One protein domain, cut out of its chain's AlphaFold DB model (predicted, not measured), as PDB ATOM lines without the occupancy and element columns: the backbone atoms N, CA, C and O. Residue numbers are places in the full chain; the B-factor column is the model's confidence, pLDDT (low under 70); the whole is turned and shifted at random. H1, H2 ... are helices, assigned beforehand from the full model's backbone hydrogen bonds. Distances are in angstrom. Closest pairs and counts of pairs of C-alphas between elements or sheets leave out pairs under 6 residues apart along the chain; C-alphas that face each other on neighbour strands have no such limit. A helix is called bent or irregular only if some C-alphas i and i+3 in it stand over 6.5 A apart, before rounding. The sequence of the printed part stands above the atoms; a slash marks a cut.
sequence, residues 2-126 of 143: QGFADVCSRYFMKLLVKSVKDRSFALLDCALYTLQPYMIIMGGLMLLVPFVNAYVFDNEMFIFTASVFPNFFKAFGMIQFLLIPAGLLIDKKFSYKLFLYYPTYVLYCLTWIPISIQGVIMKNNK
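This is residues 2 to 126 of the 143 residues of an uncharacterized protein of bioreactor metagenome (UniProt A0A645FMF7). Five helices, H3 to H7, form a wide, loose loop with few contacts; it closes where H3 crosses the later part of the long H7. A helical hairpin of H1b and H2 makes a foot at that crossing, and H1a packs on the end of H7. The printed part has 125 residues with seven named helices, H1 to H7 in chain order, and no named strand: all helix. It is loose, with a radius of gyration of the C-alphas of 18.5 A, and spans 46 by 41 by 34 A.

H7, residues 98 to 124, is the longest helix and has a kink of 34 degrees near residue 105. With residues 110 to 120 alone it touches H3, residues 36 to 46; their closest C-alphas, of Pro 37 and Ser 116, are 5.1 A apart. The two run opposite ways at a steep tilt of 68 degrees, only just short of about perpendicular. H1, residues 2 to 22, was assigned as one helix by its hydrogen bonds but is bent, with C-alphas 10 and 13 being 7.8 A apart; its arms are H1a, residues 2 to 10, and H1b, residues 13 to 22. H1a touches residues 116 to 124 of H7, closest at the C-alphas of Gln 2 and Gly 119, 3.9 A. H1b and H2, residues 25 to 34, form a hairpin at a shallow tilt of 10 degrees, with the C-alphas of Ser 19 and Leu 27 closest at 5.0 A. The helix packing is mostly crossed. H4, residues 49 to 56, and H5, residues 60 to 68, only just touch, and only at the corner, with 3 pairs of C-alphas within 8 A; the closest, of Asn 53 and Met 61, are 6.0 A apart. H6, residues 70 to 90, touches no helix but is near H5. Every O i to N i+4 pair is within hydrogen-bond range in H1a, H1b, H2, H3 and H4; in H5 it is 3 of 5, in H6 15 of 17, in H7 17 of 23.

H1a begins at C-alpha 2, (-7.805, -21.855, 54.101). H3 measures 15.1 A, H6 30.0 A and H7 38.3 A from first to last C-alpha. H6 has a kink of 40 degrees near residue 84. H7 runs from C-alpha 98, (-24.690, -2.944, 37.962), to C-alpha 124, (-2.347, -27.203, 57.366).

The two C-alphas farthest apart, of Ser 67 and Lys 126, are 48.6 A apart. The printed part has no cut and no long link. Residues 62 to 67 have pLDDT under 70.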
ATOM      1  N   GLN A   2      -8.632 -20.936  53.311       84.88
ATOM      2  CA  GLN A   2      -7.805 -21.855  54.101       84.88
ATOM      3  C   GLN A   2      -8.321 -22.107  55.531       84.88
ATOM      4  O   GLN A   2      -8.527 -23.253  55.917       84.88
ATOM      5  N   GLY A   3      -8.613 -21.044  56.293       85.94
ATOM      6  CA  GLY A   3      -9.171 -21.179  57.645       85.94
ATOM      7  C   GLY A   3     -10.524 -21.901  57.674       85.94
ATOM      8  O   GLY A   3     -10.787 -22.685  58.579       85.94
ATOM      9  N   PHE A   4     -11.349 -21.713  56.639       86.56
ATOM     10  CA  PHE A   4     -12.615 -22.435  56.482       86.56
ATOM     11  C   PHE A   4     -12.395 -23.936  56.292       86.56
ATOM     12  O   PHE A   4     -13.011 -24.729  56.995       86.56
ATOM     13  N   ALA A   5     -11.486 -24.329  55.395       88.44
ATOM     14  CA  ALA A   5     -11.148 -25.734  55.172       88.44
ATOM     15  C   ALA A   5     -10.569 -26.393  56.438       88.44
ATOM     16  O   ALA A   5     -10.900 -27.537  56.760       88.44
ATOM     17  N   ASP A   6      -9.746 -25.657  57.188       89.75
ATOM     18  CA  ASP A   6      -9.169 -26.119  58.448       89.75
ATOM     19  C   ASP A   6     -10.252 -26.351  59.521       89.75
ATOM     20  O   ASP A   6     -10.393 -27.460  60.048       89.75
ATOM     21  N   VAL A   7     -11.103 -25.348  59.775       90.00
ATOM     22  CA  VAL A   7     -12.225 -25.437  60.728       90.00
ATOM     23  C   VAL A   7     -13.213 -26.527  60.325       90.00
ATOM     24  O   VAL A   7     -13.574 -27.350  61.167       90.00
ATOM     25  N   CYS A   8     -13.608 -26.582  59.053       91.62
ATOM     26  CA  CYS A   8     -14.514 -27.599  58.534       91.62
ATOM     27  C   CYS A   8     -13.973 -29.003  58.823       91.62
ATOM     28  O   CYS A   8     -14.673 -29.837  59.393       91.62
ATOM     29  N   SER A   9     -12.697 -29.257  58.523       88.62
ATOM     30  CA  SER A   9     -12.112 -30.587  58.711       88.62
ATOM     31  C   SER A   9     -12.037 -31.041  60.174       88.62
ATOM     32  O   SER A   9     -12.075 -32.240  60.442       88.62
ATOM     33  N   ARG A  10     -11.975 -30.104  61.129       89.62
ATOM     34  CA  ARG A  10     -11.892 -30.416  62.567       89.62
ATOM     35  C   ARG A  10     -13.234 -30.415  63.291       89.62
ATOM     36  O   ARG A  10     -13.406 -31.164  64.257       89.62
ATOM     37  N   TYR A  11     -14.157 -29.547  62.882       91.94
ATOM     38  CA  TYR A  11     -15.341 -29.212  63.672       91.94
ATOM     39  C   TYR A  11     -16.667 -29.459  62.965       91.94
ATOM     40  O   TYR A  11     -17.675 -29.495  63.660       91.94
ATOM     41  N   PHE A  12     -16.702 -29.699  61.652       92.19
ATOM     42  CA  PHE A  12     -17.962 -29.851  60.916       92.19
ATOM     43  C   PHE A  12     -18.892 -30.910  61.530       92.19
ATOM     44  O   PHE A  12     -20.019 -30.600  61.911       92.19
ATOM     45  N   MET A  13     -18.394 -32.134  61.745       91.94
ATOM     46  CA  MET A  13     -19.196 -33.208  62.350       91.94
ATOM     47  C   MET A  13     -19.585 -32.909  63.802       91.94
ATOM     48  O   MET A  13     -20.699 -33.207  64.223       91.94
ATOM     49  N   LYS A  14     -18.693 -32.266  64.566       92.25
ATOM     50  CA  LYS A  14     -18.977 -31.871  65.953       92.25
ATOM     51  C   LYS A  14     -20.090 -30.821  66.009       92.25
ATOM     52  O   LYS A  14     -20.960 -30.908  66.871       92.25
ATOM     53  N   LEU A  15     -20.074 -29.858  65.087       92.25
ATOM     54  CA  LEU A  15     -21.084 -28.810  64.966       92.25
ATOM     55  C   LEU A  15     -22.421 -29.367  64.481       92.25
ATOM     56  O   LEU A  15     -23.444 -28.991  65.042       92.25
ATOM     57  N   LEU A  16     -22.427 -30.303  63.526       93.06
ATOM     58  CA  LEU A  16     -23.653 -30.972  63.082       93.06
ATOM     59  C   LEU A  16     -24.327 -31.749  64.213       93.06
ATOM     60  O   LEU A  16     -25.506 -31.538  64.487       93.06
ATOM     61  N   VAL A  17     -23.579 -32.606  64.913       93.69
ATOM     62  CA  VAL A  17     -24.127 -33.387  66.035       93.69
ATOM     63  C   VAL A  17     -24.652 -32.458  67.129       93.69
ATOM     64  O   VAL A  17     -25.744 -32.671  67.656       93.69
ATOM     65  N   LYS A  18     -23.904 -31.395  67.445       93.31
ATOM     66  CA  LYS A  18     -24.324 -30.400  68.432       93.31
ATOM     67  C   LYS A  18     -25.569 -29.631  67.985       93.31
ATOM     68  O   LYS A  18     -26.468 -29.437  68.790       93.31
ATOM     69  N   SER A  19     -25.658 -29.246  66.715       94.12
ATOM     70  CA  SER A  19     -26.823 -28.556  66.159       94.12
ATOM     71  C   SER A  19     -28.095 -29.397  66.272       94.12
ATOM     72  O   SER A  19     -29.124 -28.877  66.701       94.12
ATOM     73  N   VAL A  20     -28.019 -30.698  65.967       93.75
ATOM     74  CA  VAL A  20     -29.159 -31.622  66.099       93.75
ATOM     75  C   VAL A  20     -29.548 -31.816  67.564       93.75
ATOM     76  O   VAL A  20     -30.734 -31.784  67.893       93.75
ATOM     77  N   LYS A  21     -28.564 -31.979  68.456       94.62
ATOM     78  CA  LYS A  21     -28.806 -32.154  69.895       94.62
ATOM     79  C   LYS A  21     -29.447 -30.918  70.529       94.62
ATOM     80  O   LYS A  21     -30.441 -31.047  71.236       94.62
ATOM     81  N   ASP A  22     -28.902 -29.741  70.242       93.38
ATOM     82  CA  ASP A  22     -29.345 -28.468  70.816       93.38
ATOM     83  C   ASP A  22     -30.529 -27.861  70.032       93.38
ATOM     84  O   ASP A  22     -31.021 -26.793  70.387       93.38
ATOM     85  N   ARG A  23     -30.979 -28.523  68.949       91.31
ATOM     86  CA  ARG A  23     -32.014 -28.063  67.999       91.31
ATOM     87  C   ARG A  23     -31.834 -26.602  67.572       91.31
ATOM     88  O   ARG A  23     -32.795 -25.855  67.409       91.31
ATOM     89  N   SER A  24     -30.579 -26.198  67.391       93.94
ATOM     90  CA  SER A  24     -30.218 -24.822  67.068       93.94
ATOM     91  C   SER A  24     -29.907 -24.684  65.584       93.94
ATOM     92  O   SER A  24     -28.900 -25.206  65.090       93.94
ATOM     93  N   PHE A  25     -30.757 -23.928  64.886       91.31
ATOM     94  CA  PHE A  25     -30.565 -23.578  63.477       91.31
ATOM     95  C   PHE A  25     -29.336 -22.693  63.256       91.31
ATOM     96  O   PHE A  25     -28.687 -22.811  62.223       91.31
ATOM     97  N   ALA A  26     -28.953 -21.875  64.240       92.62
ATOM     98  CA  ALA A  26     -27.745 -21.056  64.152       92.62
ATOM     99  C   ALA A  26     -26.471 -21.919  64.095       92.62
ATOM    100  O   ALA A  26     -25.558 -21.639  63.325       92.62
ATOM    101  N   LEU A  27     -26.413 -23.010  64.871       91.44
ATOM    102  CA  LEU A  27     -25.284 -23.949  64.808       91.44
ATOM    103  C   LEU A  27     -25.259 -24.737  63.494       91.44
ATOM    104  O   LEU A  27     -24.175 -25.065  63.012       91.44
ATOM    105  N   LEU A  28     -26.434 -25.026  62.924       93.12
ATOM    106  CA  LEU A  28     -26.540 -25.682  61.623       93.12
ATOM    107  C   LEU A  28     -25.984 -24.780  60.522       93.12
ATOM    108  O   LEU A  28     -25.153 -25.226  59.737       93.12
ATOM    109  N   ASP A  29     -26.406 -23.516  60.504       92.25
ATOM    110  CA  ASP A  29     -25.949 -22.520  59.536       92.25
ATOM    111  C   ASP A  29     -24.431 -22.330  59.616       92.25
ATOM    112  O   ASP A  29     -23.730 -22.478  58.618       92.25
ATOM    113  N   CYS A  30     -23.885 -22.176  60.827       90.88
ATOM    114  CA  CYS A  30     -22.439 -22.136  61.043       90.88
ATOM    115  C   CYS A  30     -21.722 -23.387  60.505       90.88
ATOM    116  O   CYS A  30     -20.653 -23.272  59.905       90.88
ATOM    117  N   ALA A  31     -22.282 -24.585  60.705       92.31
ATOM    118  CA  ALA A  31     -21.694 -25.818  60.183       92.31
ATOM    119  C   ALA A  31     -21.682 -25.820  58.647       92.31
ATOM    120  O   ALA A  31     -20.641 -26.081  58.042       92.31
ATOM    121  N   LEU A  32     -22.805 -25.476  58.015       92.50
ATOM    122  CA  LEU A  32     -22.926 -25.407  56.558       92.50
ATOM    123  C   LEU A  32     -22.016 -24.332  55.958       92.50
ATOM    124  O   LEU A  32     -21.363 -24.572  54.947       92.50
ATOM    125  N   TYR A  33     -21.882 -23.189  56.621       91.62
ATOM    126  CA  TYR A  33     -21.001 -22.108  56.198       91.62
ATOM    127  C   TYR A  33     -19.529 -22.543  56.129       91.62
ATOM    128  O   TYR A  33     -18.793 -22.140  55.228       91.62
ATOM    129  N   THR A  34     -19.085 -23.440  57.019       92.62
ATOM    130  CA  THR A  34     -17.711 -23.974  56.953       92.62
ATOM    131  C   THR A  34     -17.448 -24.837  55.712       92.62
ATOM    132  O   THR A  34     -16.296 -24.930  55.285       92.62
ATOM    133  N   LEU A  35     -18.488 -25.398  55.076       92.75
ATOM    134  CA  LEU A  35     -18.365 -26.183  53.839       92.75
ATOM    135  C   LEU A  35     -18.108 -25.333  52.590       92.75
ATOM    136  O   LEU A  35     -17.810 -25.895  51.536       92.75
ATOM    137  N   GLN A  36     -18.198 -24.004  52.683       91.19
ATOM    138  CA  GLN A  36     -18.102 -23.093  51.542       91.19
ATOM    139  C   GLN A  36     -16.953 -23.412  50.558       91.19
ATOM    140  O   GLN A  36     -17.223 -23.468  49.356       91.19
ATOM    141  N   PRO A  37     -15.700 -23.683  50.992       91.94
ATOM    142  CA  PRO A  37     -14.611 -23.994  50.061       91.94
ATOM    143  C   PRO A  37     -14.879 -25.258  49.235       91.94
ATOM    144  O   PRO A  37     -14.568 -25.297  48.048       91.94
ATOM    145  N   TYR A  38     -15.486 -26.278  49.843       92.12
ATOM    146  CA  TYR A  38     -15.818 -27.538  49.179       92.12
ATOM    147  C   TYR A  38     -16.980 -27.368  48.204       92.12
ATOM    148  O   TYR A  38     -16.927 -27.899  47.097       92.12
ATOM    149  N   MET A  39     -17.990 -26.575  48.575       92.62
ATOM    150  CA  MET A  39     -19.124 -26.269  47.697       92.62
ATOM    151  C   MET A  39     -18.677 -25.494  46.453       92.62
ATOM    152  O   MET A  39     -19.147 -25.789  45.358       92.62
ATOM    153  N   ILE A  40     -17.725 -24.562  46.589       92.88
ATOM    154  CA  ILE A  40     -17.148 -23.835  45.447       92.88
ATOM    155  C   ILE A  40     -16.369 -24.782  44.526       92.88
ATOM    156  O   ILE A  40     -16.532 -24.714  43.311       92.88
ATOM    157  N   ILE A  41     -15.552 -25.684  45.081       93.94
ATOM    158  CA  ILE A  41     -14.807 -26.675  44.286       93.94
ATOM    159  C   ILE A  41     -15.774 -27.601  43.542       93.94
ATOM    160  O   ILE A  41     -15.620 -27.812  42.341       93.94
ATOM    161  N   MET A  42     -16.795 -28.113  44.232       92.12
ATOM    162  CA  MET A  42     -17.831 -28.949  43.628       92.12
ATOM    163  C   MET A  42     -18.588 -28.192  42.533       92.12
ATOM    164  O   MET A  42     -18.773 -28.729  41.449       92.12
ATOM    165  N   GLY A  43     -18.960 -26.931  42.767       91.00
ATOM    166  CA  GLY A  43     -19.567 -26.068  41.752       91.00
ATOM    167  C   GLY A  43     -18.661 -25.859  40.536       91.00
ATOM    168  O   GLY A  43     -19.134 -25.914  39.405       91.00
ATOM    169  N   GLY A  44     -17.352 -25.706  40.751       90.56
ATOM    170  CA  GLY A  44     -16.358 -25.659  39.680       90.56
ATOM    171  C   GLY A  44     -16.299 -26.953  38.864       90.56
ATOM    172  O   GLY A  44     -16.276 -26.894  37.639       90.56
ATOM    173  N   LEU A  45     -16.352 -28.120  39.514       90.44
ATOM    174  CA  LEU A  45     -16.438 -29.415  38.825       90.44
ATOM    175  C   LEU A  45     -17.747 -29.564  38.039       90.44
ATOM    176  O   LEU A  45     -17.740 -30.105  36.935       90.44
ATOM    177  N   MET A  46     -18.857 -29.036  38.563       88.88
ATOM    178  CA  MET A  46     -20.154 -29.059  37.878       88.88
ATOM    179  C   MET A  46     -20.143 -28.280  36.555       88.88
ATOM    180  O   MET A  46     -20.902 -28.628  35.654       88.88
ATOM    181  N   LEU A  47     -19.249 -27.296  36.378       87.88
ATOM    182  CA  LEU A  47     -19.075 -26.606  35.091       87.88
ATOM    183  C   LEU A  47     -18.570 -27.533  33.976       87.88
ATOM    184  O   LEU A  47     -18.774 -27.230  32.803       87.88
ATOM    185  N   LEU A  48     -17.930 -28.656  34.316       88.19
ATOM    186  CA  LEU A  48     -17.433 -29.631  33.342       88.19
ATOM    187  C   LEU A  48     -18.520 -30.611  32.884       88.19
ATOM    188  O   LEU A  48     -18.413 -31.182  31.800       88.19
ATOM    189  N   VAL A  49     -19.580 -30.790  33.677       86.62
ATOM    190  CA  VAL A  49     -20.640 -31.778  33.417       86.62
ATOM    191  C   VAL A  49     -21.331 -31.560  32.062       86.62
ATOM    192  O   VAL A  49     -21.521 -32.548  31.357       86.62
ATOM    193  N   PRO A  50     -21.647 -30.324  31.615       84.56
ATOM    194  CA  PRO A  50     -22.220 -30.117  30.288       84.56
ATOM    195  C   PRO A  50     -21.312 -30.541  29.137       84.56
ATOM    196  O   PRO A  50     -21.797 -31.096  28.157       84.56
ATOM    197  N   PHE A  51     -19.998 -30.338  29.270       85.44
ATOM    198  CA  PHE A  51     -19.038 -30.794  28.267       85.44
ATOM    199  C   PHE A  51     -18.995 -32.321  28.225       85.44
ATOM    200  O   PHE A  51     -19.094 -32.908  27.153       85.44
ATOM    201  N   VAL A  52     -18.927 -32.972  29.388       86.38
ATOM    202  CA  VAL A  52     -18.971 -34.439  29.472       86.38
ATOM    203  C   VAL A  52     -20.266 -34.981  28.863       86.38
ATOM    204  O   VAL A  52     -20.218 -35.924  28.082       86.38
ATOM    205  N   ASN A  53     -21.411 -34.362  29.150       85.25
ATOM    206  CA  ASN A  53     -22.691 -34.758  28.567       85.25
ATOM    207  C   ASN A  53     -22.703 -34.641  27.033       85.25
ATOM    208  O   ASN A  53     -23.195 -35.539  26.357       85.25
ATOM    209  N   ALA A  54     -22.136 -33.564  26.487       84.94
ATOM    210  CA  ALA A  54     -22.092 -33.341  25.045       84.94
ATOM    211  C   ALA A  54     -21.168 -34.326  24.307       84.94
ATOM    212  O   ALA A  54     -21.483 -34.712  23.189       84.94
ATOM    213  N   TYR A  55     -20.044 -34.726  24.915       86.44
ATOM    214  CA  TYR A  55     -19.046 -35.587  24.261       86.44
ATOM    215  C   TYR A  55     -19.196 -37.086  24.556       86.44
ATOM    216  O   TYR A  55     -18.720 -37.896  23.769       86.44
ATOM    217  N   VAL A  56     -19.790 -37.463  25.693       85.12
ATOM    218  CA  VAL A  56     -19.859 -38.865  26.154       85.12
ATOM    219  C   VAL A  56     -21.282 -39.423  26.119       85.12
ATOM    220  O   VAL A  56     -21.452 -40.622  25.924       85.12
ATOM    221  N   PHE A  57     -22.297 -38.579  26.320       79.31
ATOM    222  CA  PHE A  57     -23.684 -39.010  26.543       79.31
ATOM    223  C   PHE A  57     -24.672 -38.456  25.504       79.31
ATOM    224  O   PHE A  57     -25.872 -38.484  25.756       79.31
ATOM    225  N   ASP A  58     -24.192 -37.908  24.381       80.75
ATOM    226  CA  ASP A  58     -25.016 -37.359  23.287       80.75
ATOM    227  C   ASP A  58     -26.142 -36.412  23.749       80.75
ATOM    228  O   ASP A  58     -27.219 -36.326  23.166       80.75
ATOM    229  N   ASN A  59     -25.871 -35.640  24.804       78.06
ATOM    230  CA  ASN A  59     -26.800 -34.733  25.478       78.06
ATOM    231  C   ASN A  59     -27.941 -35.371  26.296       78.06
ATOM    232  O   ASN A  59     -28.762 -34.635  26.850       78.06
ATOM    233  N   GLU A  60     -27.969 -36.689  26.474       76.19
ATOM    234  CA  GLU A  60     -29.078 -37.375  27.142       76.19
ATOM    235  C   GLU A  60     -29.062 -37.283  28.680       76.19
ATOM    236  O   GLU A  60     -30.102 -37.425  29.325       76.19
ATOM    237  N   MET A  61     -27.923 -36.959  29.306       71.00
ATOM    238  CA  MET A  61     -27.789 -36.938  30.773       71.00
ATOM    239  C   MET A  61     -28.731 -35.930  31.453       71.00
ATOM    240  O   MET A  61     -29.225 -36.181  32.552       71.00
ATOM    241  N   PHE A  62     -29.009 -34.786  30.819       69.75
ATOM    242  CA  PHE A  62     -29.879 -33.754  31.398       69.75
ATOM    243  C   PHE A  62     -31.367 -33.943  31.093       69.75
ATOM    244  O   PHE A  62     -32.181 -33.160  31.590       69.75
ATOM    245  N   ILE A  63     -31.751 -34.973  30.329       63.44
ATOM    246  CA  ILE A  63     -33.160 -35.243  30.008       63.44
ATOM    247  C   ILE A  63     -33.961 -35.461  31.293       63.44
ATOM    248  O   ILE A  63     -35.069 -34.945  31.414       63.44
ATOM    249  N   PHE A  64     -33.393 -36.138  32.297       61.22
ATOM    250  CA  PHE A  64     -34.062 -36.366  33.582       61.22
ATOM    251  C   PHE A  64     -34.323 -35.053  34.338       61.22
ATOM    252  O   PHE A  64     -35.438 -34.783  34.778       61.22
ATOM    253  N   THR A  65     -33.330 -34.169  34.423       65.69
ATOM    254  CA  THR A  65     -33.475 -32.870  35.100       65.69
ATOM    255  C   THR A  65     -34.452 -31.945  34.364       65.69
ATOM    256  O   THR A  65     -35.219 -31.219  34.997       65.69
ATOM    257  N   ALA A  66     -34.459 -31.992  33.027       66.50
ATOM    258  CA  ALA A  66     -35.352 -31.203  32.182       66.50
ATOM    259  C   ALA A  66     -36.801 -31.728  32.164       66.50
ATOM    260  O   ALA A  66     -37.726 -30.938  31.979       66.50
ATOM    261  N   SER A  67     -37.011 -33.031  32.368       68.00
ATOM    262  CA  SER A  67     -38.336 -33.670  32.311       68.00
ATOM    263  C   SER A  67     -39.054 -33.732  33.660       68.00
ATOM    264  O   SER A  67     -40.273 -33.592  33.692       68.00
ATOM    265  N   VAL A  68     -38.330 -33.895  34.772       72.06
ATOM    266  CA  VAL A  68     -38.949 -34.174  36.078       72.06
ATOM    267  C   VAL A  68     -39.571 -32.921  36.713       72.06
ATOM    268  O   VAL A  68     -40.726 -32.976  37.125       72.06
ATOM    269  N   PHE A  69     -38.880 -31.768  36.738       77.62
ATOM    270  CA  PHE A  69     -39.458 -30.495  37.227       77.62
ATOM    271  C   PHE A  69     -38.882 -29.238  36.530       77.62
ATOM    272  O   PHE A  69     -38.229 -28.408  37.173       77.62
ATOM    273  N   PRO A  70     -39.146 -29.015  35.227       80.81
ATOM    274  CA  PRO A  70     -38.552 -27.905  34.472       80.81
ATOM    275  C   PRO A  70     -38.890 -26.521  35.042       80.81
ATOM    276  O   PRO A  70     -38.033 -25.639  35.098       80.81
ATOM    277  N   ASN A  71     -40.129 -26.316  35.491       85.81
ATOM    278  CA  ASN A  71     -40.563 -25.029  36.040       85.81
ATOM    279  C   ASN A  71     -39.919 -24.731  37.401       85.81
ATOM    280  O   ASN A  71     -39.603 -23.577  37.678       85.81
ATOM    281  N   PHE A  72     -39.669 -25.762  38.215       85.69
ATOM    282  CA  PHE A  72     -39.000 -25.615  39.508       85.69
ATOM    283  C   PHE A  72     -37.556 -25.143  39.329       85.69
ATOM    284  O   PHE A  72     -37.169 -24.134  39.912       85.69
ATOM    285  N   PHE A  73     -36.774 -25.812  38.475       81.88
ATOM    286  CA  PHE A  73     -35.376 -25.436  38.242       81.88
ATOM    287  C   PHE A  73     -35.242 -24.058  37.581       81.88
ATOM    288  O   PHE A  73     -34.349 -23.292  37.944       81.88
ATOM    289  N   LYS A  74     -36.159 -23.698  36.670       85.88
ATOM    290  CA  LYS A  74     -36.230 -22.341  36.102       85.88
ATOM    291  C   LYS A  74     -36.511 -21.287  37.175       85.88
ATOM    292  O   LYS A  74     -35.803 -20.284  37.236       85.88
ATOM    293  N   ALA A  75     -37.511 -21.517  38.030       89.38
ATOM    294  CA  ALA A  75     -37.852 -20.601  39.116       89.38
ATOM    295  C   ALA A  75     -36.701 -20.466  40.121       89.38
ATOM    296  O   ALA A  75     -36.337 -19.353  40.493       89.38
ATOM    297  N   PHE A  76     -36.074 -21.582  40.498       87.12
ATOM    298  CA  PHE A  76     -34.916 -21.606  41.386       87.12
ATOM    299  C   PHE A  76     -33.751 -20.775  40.828       87.12
ATOM    300  O   PHE A  76     -33.224 -19.905  41.521       87.12
ATOM    301  N   GLY A  77     -33.396 -20.970  39.552       86.12
ATOM    302  CA  GLY A  77     -32.355 -20.179  38.891       86.12
ATOM    303  C   GLY A  77     -32.689 -18.685  38.819       86.12
ATOM    304  O   GLY A  77     -31.822 -17.845  39.058       86.12
ATOM    305  N   MET A  78     -33.954 -18.343  38.558       88.12
ATOM    306  CA  MET A  78     -34.411 -16.952  38.517       88.12
ATOM    307  C   MET A  78     -34.324 -16.277  39.894       88.12
ATOM    308  O   MET A  78     -33.816 -15.163  39.994       88.12
ATOM    309  N   ILE A  79     -34.745 -16.959  40.963       91.69
ATOM    310  CA  ILE A  79     -34.622 -16.458  42.342       91.69
ATOM    311  C   ILE A  79     -33.146 -16.244  42.704       91.69
ATOM    312  O   ILE A  79     -32.789 -15.190  43.230       91.69
ATOM    313  N   GLN A  80     -32.273 -17.200  42.366       86.62
ATOM    314  CA  GLN A  80     -30.835 -17.098  42.627       86.62
ATOM    315  C   GLN A  80     -30.197 -15.902  41.907       86.62
ATOM    316  O   GLN A  80     -29.359 -15.205  42.479       86.62
ATOM    317  N   PHE A  81     -30.604 -15.636  40.666       84.81
ATOM    318  CA  PHE A  81     -30.130 -14.481  39.905       84.81
ATOM    319  C   PHE A  81     -30.603 -13.148  40.510       84.81
ATOM    320  O   PHE A  81     -29.841 -12.178  40.536       84.81
ATOM    321  N   LEU A  82     -31.836 -13.107  41.029       88.50
ATOM    322  CA  LEU A  82     -32.452 -11.916  41.622       88.50
ATOM    323  C   LEU A  82     -32.011 -11.628  43.067       88.50
ATOM    324  O   LEU A  82     -32.210 -10.514  43.548       88.50
ATOM    325  N   LEU A  83     -31.370 -12.577  43.751       88.38
ATOM    326  CA  LEU A  83     -30.873 -12.397  45.120       88.38
ATOM    327  C   LEU A  83     -29.866 -11.239  45.244       88.38
ATOM    328  O   LEU A  83     -29.946 -10.447  46.180       88.38
ATOM    329  N   ILE A  84     -28.957 -11.100  44.275       85.50
ATOM    330  CA  ILE A  84     -27.946 -10.028  44.251       85.50
ATOM    331  C   ILE A  84     -28.595  -8.634  44.134       85.50
ATOM    332  O   ILE A  84     -28.327  -7.782  44.987       85.50
ATOM    333  N   PRO A  85     -29.460  -8.354  43.135       87.19
ATOM    334  CA  PRO A  85     -30.108  -7.053  43.034       87.19
ATOM    335  C   PRO A  85     -31.075  -6.804  44.194       87.19
ATOM    336  O   PRO A  85     -31.159  -5.668  44.654       87.19
ATOM    337  N   ALA A  86     -31.747  -7.836  44.721       89.44
ATOM    338  CA  ALA A  86     -32.596  -7.705  45.904       89.44
ATOM    339  C   ALA A  86     -31.802  -7.245  47.140       89.44
ATOM    340  O   ALA A  86     -32.234  -6.317  47.823       89.44
ATOM    341  N   GLY A  87     -30.617  -7.812  47.390       88.25
ATOM    342  CA  GLY A  87     -29.741  -7.367  48.480       88.25
ATOM    343  C   GLY A  87     -29.310  -5.903  48.334       88.25
ATOM    344  O   GLY A  87     -29.385  -5.124  49.279       88.25
ATOM    345  N   LEU A  88     -28.956  -5.484  47.117       87.75
ATOM    346  CA  LEU A  88     -28.559  -4.098  46.844       87.75
ATOM    347  C   LEU A  88     -29.717  -3.098  46.937       87.75
ATOM    348  O   LEU A  88     -29.489  -1.926  47.247       87.75
ATOM    349  N   LEU A  89     -30.949  -3.539  46.665       89.38
ATOM    350  CA  LEU A  89     -32.156  -2.739  46.879       89.38
ATOM    351  C   LEU A  89     -32.402  -2.500  48.372       89.38
ATOM    352  O   LEU A  89     -32.681  -1.362  48.753       89.38
ATOM    353  N   ILE A  90     -32.244  -3.531  49.211       92.44
ATOM    354  CA  ILE A  90     -32.348  -3.411  50.678       92.44
ATOM    355  C   ILE A  90     -31.308  -2.413  51.203       92.44
ATOM    356  O   ILE A  90     -31.640  -1.526  51.989       92.44
ATOM    357  N   ASP A  91     -30.083  -2.476  50.679       89.12
ATOM    358  CA  ASP A  91     -28.995  -1.555  51.024       89.12
ATOM    359  C   ASP A  91     -29.125  -0.156  50.388       89.12
ATOM    360  O   ASP A  91     -28.263   0.699  50.601       89.12
ATOM    361  N   LYS A  92     -30.179   0.104  49.593       87.25
ATOM    362  CA  LYS A  92     -30.413   1.352  48.832       87.25
ATOM    363  C   LYS A  92     -29.255   1.754  47.904       87.25
ATOM    364  O   LYS A  92     -29.098   2.925  47.567       87.25
ATOM    365  N   LYS A  93     -28.448   0.786  47.461       83.56
ATOM    366  CA  LYS A  93     -27.285   0.973  46.568       83.56
ATOM    367  C   LYS A  93     -27.548   0.486  45.143       83.56
ATOM    368  O   LYS A  93     -26.619   0.322  44.352       83.56
ATOM    369  N   PHE A  94     -28.808   0.228  44.807       83.56
ATOM    370  CA  PHE A  94     -29.181  -0.270  43.493       83.56
ATOM    371  C   PHE A  94     -28.929   0.775  42.399       83.56
ATOM    372  O   PHE A  94     -29.387   1.913  42.474       83.56
ATOM    373  N   SER A  95     -28.218   0.363  41.352       84.06
ATOM    374  CA  SER A  95     -27.964   1.167  40.160       84.06
ATOM    375  C   SER A  95     -28.065   0.277  38.932       84.06
ATOM    376  O   SER A  95     -27.489  -0.808  38.909       84.06
ATOM    377  N   TYR A  96     -28.741   0.743  37.880       79.81
ATOM    378  CA  TYR A  96     -28.876  -0.010  36.627       79.81
ATOM    379  C   TYR A  96     -27.517  -0.324  35.975       79.81
ATOM    380  O   TYR A  96     -27.364  -1.333  35.289       79.81
ATOM    381  N   LYS A  97     -26.485   0.486  36.264       81.94
ATOM    382  CA  LYS A  97     -25.107   0.237  35.814       81.94
ATOM    383  C   LYS A  97     -24.537  -1.086  36.339       81.94
ATOM    384  O   LYS A  97     -23.618  -1.616  35.733       81.94
ATOM    385  N   LEU A  98     -25.090  -1.647  37.416       80.25
ATOM    386  CA  LEU A  98     -24.690  -2.944  37.962       80.25
ATOM    387  C   LEU A  98     -24.801  -4.074  36.928       80.25
ATOM    388  O   LEU A  98     -23.933  -4.940  36.881       80.25
ATOM    389  N   PHE A  99     -25.830  -4.049  36.076       81.25
ATOM    390  CA  PHE A  99     -26.035  -5.089  35.065       81.25
ATOM    391  C   PHE A  99     -24.903  -5.143  34.031       81.25
ATOM    392  O   PHE A  99     -24.595  -6.220  33.531       81.25
ATOM    393  N   LEU A 100     -24.215  -4.023  33.779       86.06
ATOM    394  CA  LEU A 100     -23.028  -3.991  32.916       86.06
ATOM    395  C   LEU A 100     -21.824  -4.708  33.543       86.06
ATOM    396  O   LEU A 100     -20.984  -5.230  32.818       86.06
ATOM    397  N   TYR A 101     -21.744  -4.766  34.875       85.94
ATOM    398  CA  TYR A 101     -20.637  -5.401  35.597       85.94
ATOM    399  C   TYR A 101     -20.881  -6.882  35.918       85.94
ATOM    400  O   TYR A 101     -19.974  -7.553  36.409       85.94
ATOM    401  N   TYR A 102     -22.064  -7.426  35.615       84.56
ATOM    402  CA  TYR A 102     -22.372  -8.845  35.832       84.56
ATOM    403  C   TYR A 102     -21.384  -9.806  35.146       84.56
ATOM    404  O   TYR A 102     -20.949 -10.750  35.802       84.56
ATOM    405  N   PRO A 103     -20.964  -9.592  33.881       88.19
ATOM    406  CA  PRO A 103     -19.959 -10.450  33.251       88.19
ATOM    407  C   PRO A 103     -18.627 -10.453  34.012       88.19
ATOM    408  O   PRO A 103     -18.053 -11.511  34.262       88.19
ATOM    409  N   THR A 104     -18.163  -9.281  34.459       90.12
ATOM    410  CA  THR A 104     -16.958  -9.162  35.292       90.12
ATOM    411  C   THR A 104     -17.134  -9.873  36.631       90.12
ATOM    412  O   THR A 104     -16.214 -10.539  37.096       90.12
ATOM    413  N   TYR A 105     -18.322  -9.781  37.232       87.38
ATOM    414  CA  TYR A 105     -18.653 -10.493  38.462       87.38
ATOM    415  C   TYR A 105     -18.603 -12.016  38.279       87.38
ATOM    416  O   TYR A 105     -18.022 -12.701  39.113       87.38
ATOM    417  N   VAL A 106     -19.116 -12.551  37.166       87.88
ATOM    418  CA  VAL A 106     -19.013 -13.986  36.851       87.88
ATOM    419  C   VAL A 106     -17.548 -14.418  36.743       87.88
ATOM    420  O   VAL A 106     -17.161 -15.410  37.356       87.88
ATOM    421  N   LEU A 107     -16.710 -13.654  36.033       91.00
ATOM    422  CA  LEU A 107     -15.272 -13.938  35.944       91.00
ATOM    423  C   LEU A 107     -14.597 -13.891  37.319       91.00
ATOM    424  O   LEU A 107     -13.817 -14.780  37.656       91.00
ATOM    425  N   TYR A 108     -14.940 -12.900  38.142       91.12
ATOM    426  CA  TYR A 108     -14.475 -12.817  39.522       91.12
ATOM    427  C   TYR A 108     -14.900 -14.046  40.339       91.12
ATOM    428  O   TYR A 108     -14.069 -14.630  41.032       91.12
ATOM    429  N   CYS A 109     -16.146 -14.513  40.214       89.56
ATOM    430  CA  CYS A 109     -16.618 -15.744  40.851       89.56
ATOM    431  C   CYS A 109     -15.788 -16.970  40.439       89.56
ATOM    432  O   CYS A 109     -15.465 -17.792  41.293       89.56
ATOM    433  N   LEU A 110     -15.375 -17.070  39.172       91.44
ATOM    434  CA  LEU A 110     -14.524 -18.171  38.706       91.44
ATOM    435  C   LEU A 110     -13.141 -18.168  39.367       91.44
ATOM    436  O   LEU A 110     -12.594 -19.242  39.610       91.44
ATOM    437  N   THR A 111     -12.597 -17.002  39.739       93.81
ATOM    438  CA  THR A 111     -11.314 -16.927  40.469       93.81
ATOM    439  C   THR A 111     -11.372 -17.591  41.845       93.81
ATOM    440  O   THR A 111     -10.350 -18.048  42.356       93.81
ATOM    441  N   TRP A 112     -12.562 -17.736  42.437       92.75
ATOM    442  CA  TRP A 112     -12.706 -18.418  43.718       92.75
ATOM    443  C   TRP A 112     -12.471 -19.924  43.629       92.75
ATOM    444  O   TRP A 112     -12.124 -20.520  44.646       92.75
ATOM    445  N   ILE A 113     -12.611 -20.544  42.453       93.31
ATOM    446  CA  ILE A 113     -12.343 -21.976  42.261       93.31
ATOM    447  C   ILE A 113     -10.874 -22.303  42.591       93.31
ATOM    448  O   ILE A 113     -10.652 -23.053  43.546       93.31
ATOM    449  N   PRO A 114      -9.857 -21.723  41.915       93.88
ATOM    450  CA  PRO A 114      -8.457 -21.996  42.240       93.88
ATOM    451  C   PRO A 114      -8.082 -21.549  43.658       93.88
ATOM    452  O   PRO A 114      -7.369 -22.273  44.347       93.88
ATOM    453  N   ILE A 115      -8.621 -20.424  44.149       92.12
ATOM    454  CA  ILE A 115      -8.387 -19.952  45.527       92.12
ATOM    455  C   ILE A 115      -8.907 -20.964  46.559       92.12
ATOM    456  O   ILE A 115      -8.289 -21.176  47.606       92.12
ATOM    457  N   SER A 116     -10.051 -21.594  46.289       92.88
ATOM    458  CA  SER A 116     -10.647 -22.585  47.188       92.88
ATOM    459  C   SER A 116      -9.861 -23.892  47.158       92.88
ATOM    460  O   SER A 116      -9.584 -24.439  48.225       92.88
ATOM    461  N   ILE A 117      -9.416 -24.339  45.976       93.44
ATOM    462  CA  ILE A 117      -8.518 -25.497  45.822       93.44
ATOM    463  C   ILE A 117      -7.219 -25.265  46.602       93.44
ATOM    464  O   ILE A 117      -6.857 -26.078  47.454       93.44
ATOM    465  N   GLN A 118      -6.559 -24.125  46.379       92.19
ATOM    466  CA  GLN A 118      -5.340 -23.751  47.095       92.19
ATOM    467  C   GLN A 118      -5.578 -23.700  48.608       92.19
ATOM    468  O   GLN A 118      -4.782 -24.232  49.378       92.19
ATOM    469  N   GLY A 119      -6.699 -23.120  49.046       90.06
ATOM    470  CA  GLY A 119      -7.070 -23.050  50.457       90.06
ATOM    471  C   GLY A 119      -7.266 -24.422  51.109       90.06
ATOM    472  O   GLY A 119      -6.885 -24.598  52.264       90.06
ATOM    473  N   VAL A 120      -7.822 -25.400  50.389       91.38
ATOM    474  CA  VAL A 120      -7.981 -26.773  50.895       91.38
ATOM    475  C   VAL A 120      -6.637 -27.504  50.957       91.38
ATOM    476  O   VAL A 120      -6.369 -28.168  51.958       91.38
ATOM    477  N   ILE A 121      -5.778 -27.358  49.942       91.00
ATOM    478  CA  ILE A 121      -4.442 -27.985  49.903       91.00
ATOM    479  C   ILE A 121      -3.550 -27.421  51.014       91.00
ATOM    480  O   ILE A 121      -2.944 -28.167  51.780       91.00
ATOM    481  N   MET A 122      -3.508 -26.096  51.148       87.75
ATOM    482  CA  MET A 122      -2.663 -25.405  52.120       87.75
ATOM    483  C   MET A 122      -3.282 -25.338  53.519       87.75
ATOM    484  O   MET A 122      -2.724 -24.671  54.383       87.75
ATOM    485  N   LYS A 123      -4.401 -26.026  53.798       83.19
ATOM    486  CA  LYS A 123      -5.143 -25.887  55.068       83.19
ATOM    487  C   LYS A 123      -4.287 -26.072  56.328       83.19
ATOM    488  O   LYS A 123      -4.550 -25.426  57.335       83.19
ATOM    489  N   ASN A 124      -3.246 -26.906  56.251       83.88
ATOM    490  CA  ASN A 124      -2.347 -27.203  57.366       83.88
ATOM    491  C   ASN A 124      -1.159 -26.230  57.487       83.88
ATOM    492  O   ASN A 124      -0.483 -26.248  58.515       83.88
ATOM    493  N   ASN A 125      -0.882 -25.405  56.470       82.75
ATOM    494  CA  ASN A 125       0.245 -24.475  56.499       82.75
ATOM    495  C   ASN A 125      -0.108 -23.241  57.341       82.75
ATOM    496  O   ASN A 125      -0.985 -22.471  56.980       82.75
ATOM    497  N   LYS A 126       0.573 -23.031  58.466       70.12
ATOM    498  CA  LYS A 126       0.304 -21.899  59.367       70.12
ATOM    499  C   LYS A 126       1.237 -20.709  59.146       70.12
ATOM    500  O   LYS A 126       1.219 -19.790  59.960       70.12
TER     501      LYS A 126